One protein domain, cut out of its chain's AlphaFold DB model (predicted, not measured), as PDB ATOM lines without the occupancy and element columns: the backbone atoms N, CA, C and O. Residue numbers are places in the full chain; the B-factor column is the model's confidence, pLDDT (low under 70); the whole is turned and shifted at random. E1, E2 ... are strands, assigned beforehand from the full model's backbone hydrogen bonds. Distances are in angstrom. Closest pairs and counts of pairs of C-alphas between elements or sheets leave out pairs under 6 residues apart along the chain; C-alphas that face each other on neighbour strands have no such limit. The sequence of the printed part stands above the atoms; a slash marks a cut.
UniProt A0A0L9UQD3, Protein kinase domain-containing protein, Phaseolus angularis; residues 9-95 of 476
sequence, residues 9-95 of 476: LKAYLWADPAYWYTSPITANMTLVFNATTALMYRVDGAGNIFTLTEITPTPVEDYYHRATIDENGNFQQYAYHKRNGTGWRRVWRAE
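Overview. This is residues 9 to 95 of the 476 residues of the protein "Protein kinase domain-containing protein" of Phaseolus angularis (UniProt A0A0L9UQD3). Little of this model is regular structure: two small three-stranded sheets, E4-E5-E6 and E1-E2-E3, stand apart, and residues 9 to 29 form a long stretch with no named element. Each sheet is an antiparallel meander, each strand the neighbour of the one before. The printed part has 87 residues, no named helix and six strands, E1 to E6 in chain order, holding 32 residues, all strand by class. It is only just loose, close to compact, with a radius of gyration of the C-alphas of 14.7 A and spans of 42 by 34 by 21 A.

Along the chain. E4 is residues 63 to 69, 19.3 A; E5, 75 to 81, 20.6 A; E6, 89 to 93. E1, 30 to 34, begins at C-alpha (112.018, 135.444, 128.729); E2 is 39 to 43; E3, 49 to 51. E6 ends at C-alpha (112.985, 133.909, 148.890).

Arrangement. E4 and E5 are a hairpin: N 64 and O 80, 2.8 A. In hairpin E5-E6, N 77 and O 92 are 2.8 A apart; in E1-E2, N 32 and O 41, 2.8 A; in E2-E3, N 50 and O 42, 2.8 A. E3 and E4 are apart.

Size, cuts and confidence. The printed part has no cut. The link E3 to E4 is long, 11 residues. Residues 12 to 16, 25 and 27 have pLDDT under 70.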
ATOM      1  N   LEU A   9     111.534 144.479 140.140       79.06
ATOM      2  CA  LEU A   9     110.331 144.738 140.905       79.06
ATOM      3  C   LEU A   9     110.417 146.174 141.422       79.06
ATOM      4  O   LEU A   9     111.250 146.493 142.266       79.06
ATOM      5  N   LYS A  10     109.600 147.066 140.864       79.31
ATOM      6  CA  LYS A  10     109.603 148.498 141.184       79.31
ATOM      7  C   LYS A  10     108.184 149.044 141.202       79.31
ATOM      8  O   LYS A  10     107.299 148.472 140.563       79.31
ATOM      9  N   ALA A  11     107.972 150.162 141.887       73.00
ATOM     10  CA  ALA A  11     106.694 150.851 141.831       73.00
ATOM     11  C   ALA A  11     106.402 151.313 140.393       73.00
ATOM     12  O   ALA A  11     107.241 151.921 139.732       73.00
ATOM     13  N   TYR A  12     105.203 151.003 139.898       54.88
ATOM     14  CA  TYR A  12     104.824 151.180 138.491       54.88
ATOM     15  C   TYR A  12     104.763 152.656 138.037       54.88
ATOM     16  O   TYR A  12     104.787 152.924 136.839       54.88
ATOM     17  N   LEU A  13     104.717 153.617 138.970       52.84
ATOM     18  CA  LEU A  13     104.422 155.033 138.690       52.84
ATOM     19  C   LEU A  13     105.492 156.033 139.151       52.84
ATOM     20  O   LEU A  13     105.356 157.225 138.876       52.84
ATOM     21  N   TRP A  14     106.554 155.579 139.817       52.28
ATOM     22  CA  TRP A  14     107.618 156.456 140.303       52.28
ATOM     23  C   TRP A  14     108.941 156.143 139.605       52.28
ATOM     24  O   TRP A  14     109.203 155.008 139.207       52.28
ATOM     25  N   ALA A  15     109.791 157.162 139.461       57.19
ATOM     26  CA  ALA A  15     111.165 157.009 138.974       57.19
ATOM     27  C   ALA A  15     112.085 156.349 140.022       57.19
ATOM     28  O   ALA A  15     113.309 156.421 139.903       57.19
ATOM     29  N   ASP A  16     111.495 155.734 141.046       63.50
ATOM     30  CA  ASP A  16     112.214 155.138 142.150       63.50
ATOM     31  C   ASP A  16     112.997 153.906 141.684       63.50
ATOM     32  O   ASP A  16     112.587 153.201 140.747       63.50
ATOM     33  N   PRO A  17     114.140 153.629 142.328       70.62
ATOM     34  CA  PRO A  17     114.918 152.453 142.005       70.62
ATOM     35  C   PRO A  17     114.147 151.177 142.365       70.62
ATOM     36  O   PRO A  17     113.282 151.178 143.242       70.62
ATOM     37  N   ALA A  18     114.447 150.073 141.677       76.62
ATOM     38  CA  ALA A  18     113.779 148.802 141.937       76.62
ATOM     39  C   ALA A  18     114.022 148.328 143.377       76.62
ATOM     40  O   ALA A  18     115.160 148.339 143.843       76.62
ATOM     41  N   TYR A  19     112.959 147.881 144.052       75.12
ATOM     42  CA  TYR A  19     113.040 147.260 145.376       75.12
ATOM     43  C   TYR A  19     113.869 145.981 145.309       75.12
ATOM     44  O   TYR A  19     114.697 145.733 146.172       75.12
ATOM     45  N   TRP A  20     113.690 145.206 144.241       80.06
ATOM     46  CA  TRP A  20     114.438 143.984 143.996       80.06
ATOM     47  C   TRP A  20     114.719 143.802 142.506       80.06
ATOM     48  O   TRP A  20     113.914 144.199 141.657       80.06
ATOM     49  N   TYR A  21     115.861 143.195 142.180       79.75
ATOM     50  CA  TYR A  21     116.231 142.885 140.805       79.75
ATOM     51  C   TYR A  21     117.198 141.702 140.712       79.75
ATOM     52  O   TYR A  21     117.932 141.411 141.652       79.75
ATOM     53  N   THR A  22     117.233 141.041 139.557       78.88
ATOM     54  CA  THR A  22     118.032 139.820 139.311       78.88
ATOM     55  C   THR A  22     119.424 140.061 138.720       78.88
ATOM     56  O   THR A  22     120.100 139.104 138.347       78.88
ATOM     57  N   SER A  23     119.816 141.327 138.589       76.31
ATOM     58  CA  SER A  23     120.929 141.818 137.762       76.31
ATOM     59  C   SER A  23     120.761 141.555 136.251       76.31
ATOM     60  O   SER A  23     120.082 140.593 135.852       76.31
ATOM     61  N   PRO A  24     121.373 142.401 135.398       71.19
ATOM     62  CA  PRO A  24     121.467 142.147 133.963       71.19
ATOM     63  C   PRO A  24     122.308 140.892 133.712       71.19
ATOM     64  O   PRO A  24     123.302 140.668 134.404       71.19
ATOM     65  N   ILE A  25     121.918 140.079 132.732       69.00
ATOM     66  CA  ILE A  25     122.706 138.912 132.297       69.00
ATOM     67  C   ILE A  25     122.961 139.023 130.797       69.00
ATOM     68  O   ILE A  25     124.104 139.157 130.370       69.00
ATOM     69  N   THR A  26     121.895 139.026 129.999       71.06
ATOM     70  CA  THR A  26     121.938 139.111 128.537       71.06
ATOM     71  C   THR A  26     120.659 139.763 128.016       71.06
ATOM     72  O   THR A  26     119.583 139.613 128.598       71.06
ATOM     73  N   ALA A  27     120.765 140.478 126.894       69.38
ATOM     74  CA  ALA A  27     119.592 140.957 126.166       69.38
ATOM     75  C   ALA A  27     118.785 139.767 125.607       69.38
ATOM     76  O   ALA A  27     119.358 138.724 125.291       69.38
ATOM     77  N   ASN A  28     117.469 139.940 125.446       77.75
ATOM     78  CA  ASN A  28     116.518 138.921 124.960       77.75
ATOM     79  C   ASN A  28     116.284 137.736 125.915       77.75
ATOM     80  O   ASN A  28     116.417 136.571 125.537       77.75
ATOM     81  N   MET A  29     115.882 138.034 127.148       83.94
ATOM     82  CA  MET A  29     115.459 137.031 128.128       83.94
ATOM     83  C   MET A  29     113.935 136.909 128.183       83.94
ATOM     84  O   MET A  29     113.217 137.898 128.053       83.94
ATOM     85  N   THR A  30     113.440 135.699 128.450       87.88
ATOM     86  CA  THR A  30     112.018 135.444 128.729       87.88
ATOM     87  C   THR A  30     111.851 134.904 130.144       87.88
ATOM     88  O   THR A  30     112.558 133.979 130.543       87.88
ATOM     89  N   LEU A  31     110.913 135.466 130.917       88.81
ATOM     90  CA  LEU A  31     110.513 134.906 132.212       88.81
ATOM     91  C   LEU A  31     109.534 133.758 131.990       88.81
ATOM     92  O   LEU A  31     108.492 133.953 131.366       88.81
ATOM     93  N   VAL A  32     109.835 132.591 132.550       89.88
ATOM     94  CA  VAL A  32     108.994 131.401 132.453       89.88
ATOM     95  C   VAL A  32     108.553 130.978 133.848       89.88
ATOM     96  O   VAL A  32     109.372 130.829 134.753       89.88
ATOM     97  N   PHE A  33     107.247 130.766 134.006       89.44
ATOM     98  CA  PHE A  33     106.678 130.027 135.128       89.44
ATOM     99  C   PHE A  33     106.247 128.651 134.625       89.44
ATOM    100  O   PHE A  33     105.375 128.544 133.761       89.44
ATOM    101  N   ASN A  34     106.862 127.595 135.148       89.44
ATOM    102  CA  ASN A  34     106.530 126.232 134.763       89.44
ATOM    103  C   ASN A  34     105.390 125.717 135.644       89.44
ATOM    104  O   ASN A  34     105.576 125.470 136.831       89.44
ATOM    105  N   ALA A  35     104.204 125.542 135.058       85.00
ATOM    106  CA  ALA A  35     103.007 125.124 135.788       85.00
ATOM    107  C   ALA A  35     103.112 123.714 136.399       85.00
ATOM    108  O   ALA A  35     102.436 123.434 137.385       85.00
ATOM    109  N   THR A  36     103.963 122.845 135.845       87.12
ATOM    110  CA  THR A  36     104.156 121.470 136.327       87.12
ATOM    111  C   THR A  36     105.092 121.417 137.530       87.12
ATOM    112  O   THR A  36     104.893 120.601 138.421       87.12
ATOM    113  N   THR A  37     106.110 122.280 137.577       88.50
ATOM    114  CA  THR A  37     107.092 122.309 138.679       88.50
ATOM    115  C   THR A  37     106.853 123.448 139.670       88.50
ATOM    116  O   THR A  37     107.447 123.466 140.744       88.50
ATOM    117  N   ALA A  38     105.994 124.409 139.325       88.25
ATOM    118  CA  ALA A  38     105.822 125.693 140.004       88.25
ATOM    119  C   ALA A  38     107.120 126.508 140.162       88.25
ATOM    120  O   ALA A  38     107.187 127.406 141.004       88.25
ATOM    121  N   LEU A  39     108.145 126.218 139.354       90.19
ATOM    122  CA  LEU A  39     109.404 126.956 139.359       90.19
ATOM    123  C   LEU A  39     109.338 128.149 138.402       90.19
ATOM    124  O   LEU A  39     108.761 128.074 137.314       90.19
ATOM    125  N   MET A  40     109.977 129.242 138.806       89.50
ATOM    126  CA  MET A  40     110.265 130.412 137.987       89.50
ATOM    127  C   MET A  40     111.727 130.385 137.542       89.50
ATOM    128  O   MET A  40     112.634 130.166 138.347       89.50
ATOM    129  N   TYR A  41     111.965 130.646 136.262       89.44
ATOM    130  CA  TYR A  41     113.304 130.768 135.692       89.44
ATOM    131  C   TYR A  41     113.300 131.713 134.493       89.44
ATOM    132  O   TYR A  41     112.256 132.009 133.913       89.44
ATOM    133  N   ARG A  42     114.479 132.214 134.129       89.94
ATOM    134  CA  ARG A  42     114.686 132.984 132.898       89.94
ATOM    135  C   ARG A  42     115.349 132.101 131.849       89.94
ATOM    136  O   ARG A  42     116.178 131.269 132.202       89.94
ATOM    137  N   VAL A  43     114.990 132.293 130.586       88.81
ATOM    138  CA  VAL A  43     115.606 131.599 129.446       88.81
ATOM    139  C   VAL A  43     116.149 132.632 128.470       88.81
ATOM    140  O   VAL A  43     115.429 133.579 128.140       88.81
ATOM    141  N   ASP A  44     117.399 132.462 128.039       87.56
ATOM    142  CA  ASP A  44     118.009 133.314 127.011       87.56
ATOM    143  C   ASP A  44     117.677 132.835 125.585       87.56
ATOM    144  O   ASP A  44     117.102 131.765 125.376       87.56
ATOM    145  N   GLY A  45     118.058 133.623 124.577       82.88
ATOM    146  CA  GLY A  45     117.848 133.268 123.168       82.88
ATOM    147  C   GLY A  45     118.584 132.005 122.692       82.88
ATOM    148  O   GLY A  45     118.258 131.494 121.623       82.88
ATOM    149  N   ALA A  46     119.551 131.491 123.462       84.69
ATOM    150  CA  ALA A  46     120.273 130.248 123.185       84.69
ATOM    151  C   ALA A  46     119.668 129.030 123.914       84.69
ATOM    152  O   ALA A  46     120.104 127.902 123.687       84.69
ATOM    153  N   GLY A  47     118.652 129.239 124.759       83.88
ATOM    154  CA  GLY A  47     117.997 128.193 125.539       83.88
ATOM    155  C   GLY A  47     118.650 127.898 126.893       83.88
ATOM    156  O   GLY A  47     118.261 126.927 127.541       83.88
ATOM    157  N   ASN A  48     119.609 128.709 127.354       87.69
ATOM    158  CA  ASN A  48     120.199 128.549 128.682       87.69
ATOM    159  C   ASN A  48     119.191 128.951 129.766       87.69
ATOM    160  O   ASN A  48     118.534 129.990 129.663       87.69
ATOM    161  N   ILE A  49     119.086 128.134 130.816       87.69
ATOM    162  CA  ILE A  49     118.131 128.321 131.915       87.69
ATOM    163  C   ILE A  49     118.836 128.947 133.121       87.69
ATOM    164  O   ILE A  49     119.807 128.404 133.641       87.69
ATOM    165  N   PHE A  50     118.282 130.056 133.608       86.06
ATOM    166  CA  PHE A  50     118.710 130.755 134.815       86.06
ATOM    167  C   PHE A  50     117.600 130.664 135.860       86.06
ATOM    168  O   PHE A  50     116.635 131.438 135.842       86.06
ATOM    169  N   THR A  51     117.719 129.679 136.744       85.69
ATOM    170  CA  THR A  51     116.746 129.402 137.800       85.69
ATOM    171  C   THR A  51     116.594 130.602 138.732       85.69
ATOM    172  O   THR A  51     117.585 131.167 139.186       85.69
ATOM    173  N   LEU A  52     115.347 131.012 138.994       84.31
ATOM    174  CA  LEU A  52     115.046 132.010 140.022       84.31
ATOM    175  C   LEU A  52     114.657 131.318 141.322       84.31
ATOM    176  O   LEU A  52     115.168 131.674 142.369       84.31
ATOM    177  N   THR A  53     113.776 130.322 141.250       85.31
ATOM    178  CA  THR A  53     113.292 129.567 142.413       85.31
ATOM    179  C   THR A  53     113.823 128.147 142.373       85.31
ATOM    180  O   THR A  53     113.718 127.504 141.330       85.31
ATOM    181  N   GLU A  54     114.318 127.633 143.492       78.00
ATOM    182  CA  GLU A  54     114.995 126.330 143.507       78.00
ATOM    183  C   GLU A  54     114.087 125.160 143.900       78.00
ATOM    184  O   GLU A  54     114.142 124.104 143.274       78.00
ATOM    185  N   ILE A  55     113.249 125.326 144.933       81.06
ATOM    186  CA  ILE A  55     112.517 124.213 145.554       81.06
ATOM    187  C   ILE A  55     111.045 124.578 145.747       81.06
ATOM    188  O   ILE A  55     110.704 125.616 146.315       81.06
ATOM    189  N   THR A  56     110.159 123.677 145.327       84.75
ATOM    190  CA  THR A  56     108.709 123.766 145.520       84.75
ATOM    191  C   THR A  56     108.172 122.475 146.156       84.75
ATOM    192  O   THR A  56     108.786 121.412 146.053       84.75
ATOM    193  N   PRO A  57     107.032 122.538 146.868       87.94
ATOM    194  CA  PRO A  57     106.348 121.349 147.367       87.94
ATOM    195  C   PRO A  57     105.898 120.437 146.222       87.94
ATOM    196  O   PRO A  57     105.380 120.927 145.219       87.94
ATOM    197  N   THR A  58     105.987 119.125 146.429       85.88
ATOM    198  CA  THR A  58     105.433 118.103 145.534       85.88
ATOM    199  C   THR A  58     104.358 117.270 146.255       85.88
ATOM    200  O   THR A  58     104.446 117.106 147.477       85.88
ATOM    201  N   PRO A  59     103.336 116.753 145.543       91.00
ATOM    202  CA  PRO A  59     102.987 117.042 144.146       91.00
ATOM    203  C   PRO A  59     102.518 118.495 143.966       91.00
ATOM    204  O   PRO A  59     101.842 119.044 144.832       91.00
ATOM    205  N   VAL A  60     102.897 119.149 142.867       90.75
ATOM    206  CA  VAL A  60     102.671 120.596 142.661       90.75
ATOM    207  C   VAL A  60     101.181 120.934 142.589       90.75
ATOM    208  O   VAL A  60     100.749 121.980 143.083       90.75
ATOM    209  N   GLU A  61     100.390 120.022 142.030       92.00
ATOM    210  CA  GLU A  61      98.941 120.085 141.883       92.00
ATOM    211  C   GLU A  61      98.184 120.125 143.213       92.00
ATOM    212  O   GLU A  61      97.055 120.623 143.246       92.00
ATOM    213  N   ASP A  62      98.796 119.690 144.315       93.94
ATOM    214  CA  ASP A  62      98.185 119.720 145.644       93.94
ATOM    215  C   ASP A  62      98.305 121.088 146.329       93.94
ATOM    216  O   ASP A  62      97.744 121.291 147.409       93.94
ATOM    217  N   TYR A  63      98.976 122.058 145.699       93.38
ATOM    218  CA  TYR A  63      99.250 123.369 146.284       93.38
ATOM    219  C   TYR A  63      98.750 124.519 145.403       93.38
ATOM    220  O   TYR A  63      98.781 124.468 144.173       93.38
ATOM    221  N   TYR A  64      98.273 125.587 146.040       93.00
ATOM    222  CA  TYR A  64      98.219 126.912 145.427       93.00
ATOM    223  C   TYR A  64      99.582 127.579 145.586       93.00
ATOM    224  O   TYR A  64     100.168 127.517 146.666       93.00
ATOM    225  N   HIS A  65     100.061 128.247 144.538       90.75
ATOM    226  CA  HIS A  65     101.343 128.953 144.536       90.75
ATOM    227  C   HIS A  65     101.105 130.442 144.328       90.75
ATOM    228  O   HIS A  65     100.267 130.831 143.515       90.75
ATOM    229  N   ARG A  66     101.843 131.278 145.054       90.00
ATOM    230  CA  ARG A  66     101.856 132.726 144.831       90.00
ATOM    231  C   ARG A  66     103.257 133.273 145.040       90.00
ATOM    232  O   ARG A  66     103.978 132.794 145.911       90.00
ATOM    233  N   ALA A  67     103.607 134.304 144.288       87.50
ATOM    234  CA  ALA A  67     104.804 135.091 144.525       87.50
ATOM    235  C   ALA A  67     104.390 136.497 144.970       87.50
ATOM    236  O   ALA A  67     103.480 137.086 144.389       87.50
ATOM    237  N   THR A  68     105.008 137.003 146.031       87.44
ATOM    238  CA  THR A  68     104.682 138.299 146.635       87.44
ATOM    239  C   THR A  68     105.943 138.960 147.171       87.44
ATOM    240  O   THR A  68     106.987 138.326 147.302       87.44
ATOM    241  N   ILE A  69     105.825 140.243 147.484       84.06
ATOM    242  CA  ILE A  69     106.810 140.991 148.256       84.06
ATOM    243  C   ILE A  69     106.419 140.896 149.731       84.06
ATOM    244  O   ILE A  69     105.222 140.910 150.038       84.06
ATOM    245  N   ASP A  70     107.397 140.746 150.619       84.44
ATOM    246  CA  ASP A  70     107.176 140.889 152.057       84.44
ATOM    247  C   ASP A  70     107.124 142.367 152.490       84.44
ATOM    248  O   ASP A  70     107.256 143.289 151.683       84.44
ATOM    249  N   GLU A  71     106.905 142.600 153.781       82.88
ATOM    250  CA  GLU A  71     106.880 143.944 154.373       82.88
ATOM    251  C   GLU A  71     108.199 144.717 154.210       82.88
ATOM    252  O   GLU A  71     108.197 145.945 154.218       82.88
ATOM    253  N   ASN A  72     109.306 144.005 153.992       81.00
ATOM    254  CA  ASN A  72     110.644 144.562 153.849       81.00
ATOM    255  C   ASN A  72     111.047 144.769 152.387       81.00
ATOM    256  O   ASN A  72     112.197 145.104 152.125       81.00
ATOM    257  N   GLY A  73     110.148 144.549 151.423       81.44
ATOM    258  CA  GLY A  73     110.451 144.734 150.005       81.44
ATOM    259  C   GLY A  73     111.157 143.545 149.337       81.44
ATOM    260  O   GLY A  73     111.534 143.648 148.167       81.44
ATOM    261  N   ASN A  74     111.323 142.413 150.031       83.69
ATOM    262  CA  ASN A  74     112.000 141.235 149.496       83.69
ATOM    263  C   ASN A  74     111.027 140.309 148.747       83.69
ATOM    264  O   ASN A  74     109.911 140.041 149.198       83.69
ATOM    265  N   PHE A  75     111.454 139.793 147.596       85.50
ATOM    266  CA  PHE A  75     110.637 138.931 146.749       85.50
ATOM    267  C   PHE A  75     110.642 137.481 147.250       85.50
ATOM    268  O   PHE A  75     111.695 136.897 147.509       85.50
ATOM    269  N   GLN A  76     109.455 136.887 147.384       88.62
ATOM    270  CA  GLN A  76     109.267 135.568 147.984       88.62
ATOM    271  C   GLN A  76     108.195 134.748 147.265       88.62
ATOM    272  O   GLN A  76     107.210 135.279 146.747       88.62
ATOM    273  N   GLN A  77     108.347 133.427 147.306       90.00
ATOM    274  CA  GLN A  77     107.354 132.467 146.840       90.00
ATOM    275  C   GLN A  77     106.738 131.722 148.022       90.00
ATOM    276  O   GLN A  77     107.429 131.267 148.937       90.00
ATOM    277  N   TYR A  78     105.423 131.555 147.967       92.25
ATOM    278  CA  TYR A  78     104.630 130.847 148.955       92.25
ATOM    279  C   TYR A  78     103.821 129.726 148.315       92.25
ATOM    280  O   TYR A  78     103.355 129.847 147.179       92.25
ATOM    281  N   ALA A  79     103.582 128.680 149.100       93.44
ATOM    282  CA  ALA A  79     102.685 127.591 148.757       93.44
ATOM    283  C   ALA A  79     101.644 127.356 149.859       93.44
ATOM    284  O   ALA A  79     101.943 127.469 151.048       93.44
ATOM    285  N   TYR A  80     100.425 127.004 149.468       94.06
ATOM    286  CA  TYR A  80      99.333 126.644 150.372       94.06
ATOM    287  C   TYR A  80      98.755 125.296 149.962       94.06
ATOM    288  O   TYR A  80      98.317 125.134 148.826       94.06
ATOM    289  N   HIS A  81      98.744 124.329 150.877       94.75
ATOM    290  CA  HIS A  81      98.236 122.990 150.592       94.75
ATOM    291  C   HIS A  81      96.704 123.012 150.463       94.75
ATOM    292  O   HIS A  81      96.008 123.367 151.408       94.75
ATOM    293  N   LYS A  82      96.156 122.565 149.327       94.44
ATOM    294  CA  LYS A  82      94.726 122.697 148.986       94.44
ATOM    295  C   LYS A  82      93.778 121.997 149.964       94.44
ATOM    296  O   LYS A  82      92.713 122.525 150.248       94.44
ATOM    297  N   ARG A  83      94.148 120.803 150.454       92.31
ATOM    298  CA  ARG A  83      93.305 119.989 151.362       92.31
ATOM    299  C   ARG A  83      93.623 120.158 152.853       92.31
ATOM    300  O   ARG A  83      92.721 120.396 153.640       92.31
ATOM    301  N   ASN A  84      94.900 120.057 153.224       87.81
ATOM    302  CA  ASN A  84      95.365 120.030 154.618       87.81
ATOM    303  C   ASN A  84      96.087 121.325 155.048       87.81
ATOM    304  O   ASN A  84      96.859 121.317 156.004       87.81
ATOM    305  N   GLY A  85      95.919 122.427 154.312       84.50
ATOM    306  CA  GLY A  85      96.645 123.670 154.568       84.50
ATOM    307  C   GLY A  85      96.114 124.426 155.782       84.50
ATOM    308  O   GLY A  85      94.970 124.865 155.796       84.50
ATOM    309  N   THR A  86      96.967 124.662 156.774       87.19
ATOM    310  CA  THR A  86      96.665 125.549 157.913       87.19
ATOM    311  C   THR A  86      97.105 126.996 157.671       87.19
ATOM    312  O   THR A  86      96.707 127.893 158.408       87.19
ATOM    313  N   GLY A  87      97.895 127.249 156.621       92.56
ATOM    314  CA  GLY A  87      98.415 128.571 156.281       92.56
ATOM    315  C   GLY A  87      99.340 128.554 155.062       92.56
ATOM    316  O   GLY A  87      99.696 127.496 154.540       92.56
ATOM    317  N   TRP A  88      99.710 129.743 154.586       93.25
ATOM    318  CA  TRP A  88     100.699 129.905 153.516       93.25
ATOM    319  C   TRP A  88     102.102 129.647 154.067       93.25
ATOM    320  O   TRP A  88     102.506 130.296 155.028       93.25
ATOM    321  N   ARG A  89     102.867 128.754 153.433       91.81
ATOM    322  CA  ARG A  89     104.274 128.500 153.777       91.81
ATOM    323  C   ARG A  89     105.197 129.167 152.764       91.81
ATOM    324  O   ARG A  89     104.967 129.029 151.563       91.81
ATOM    325  N   ARG A  90     106.235 129.863 153.225       91.19
ATOM    326  CA  ARG A  90     107.304 130.377 152.355       91.19
ATOM    327  C   ARG A  90     108.124 129.189 151.849       91.19
ATOM    328  O   ARG A  90     108.570 128.381 152.656       91.19
ATOM    329  N   VAL A  91     108.278 129.059 150.534       90.69
ATOM    330  CA  VAL A  91     109.029 127.956 149.897       90.69
ATOM    331  C   VAL A  91     110.324 128.431 149.257       90.69
ATOM    332  O   VAL A  91     111.255 127.650 149.121       90.69
ATOM    333  N   TRP A  92     110.402 129.717 148.923       89.06
ATOM    334  CA  TRP A  92     111.605 130.341 148.395       89.06
ATOM    335  C   TRP A  92     111.598 131.848 148.696       89.06
ATOM    336  O   TRP A  92     110.531 132.451 148.851       89.06
ATOM    337  N   ARG A  93     112.782 132.458 148.781       85.75
ATOM    338  CA  ARG A  93     112.985 133.909 148.890       85.75
ATOM    339  C   ARG A  93     114.219 134.314 148.102       85.75
ATOM    340  O   ARG A  93     115.140 133.512 147.982       85.75
ATOM    341  N   ALA A  94     114.263 135.556 147.641       81.19
ATOM    342  CA  ALA A  94     115.475 136.059 147.036       81.19
ATOM    343  C   ALA A  94     116.615 136.170 148.059       81.19
ATOM    344  O   ALA A  94     116.406 136.522 149.229       81.19
ATOM    345  N   GLU A  95     117.813 135.841 147.582       76.38
ATOM    346  CA  GLU A  95     119.050 135.865 148.350       76.38
ATOM    347  C   GLU A  95     119.428 137.293 148.751       76.38
ATOM    348  O   GLU A  95     119.218 138.237 147.989       76.38
TER     349      GLU A  95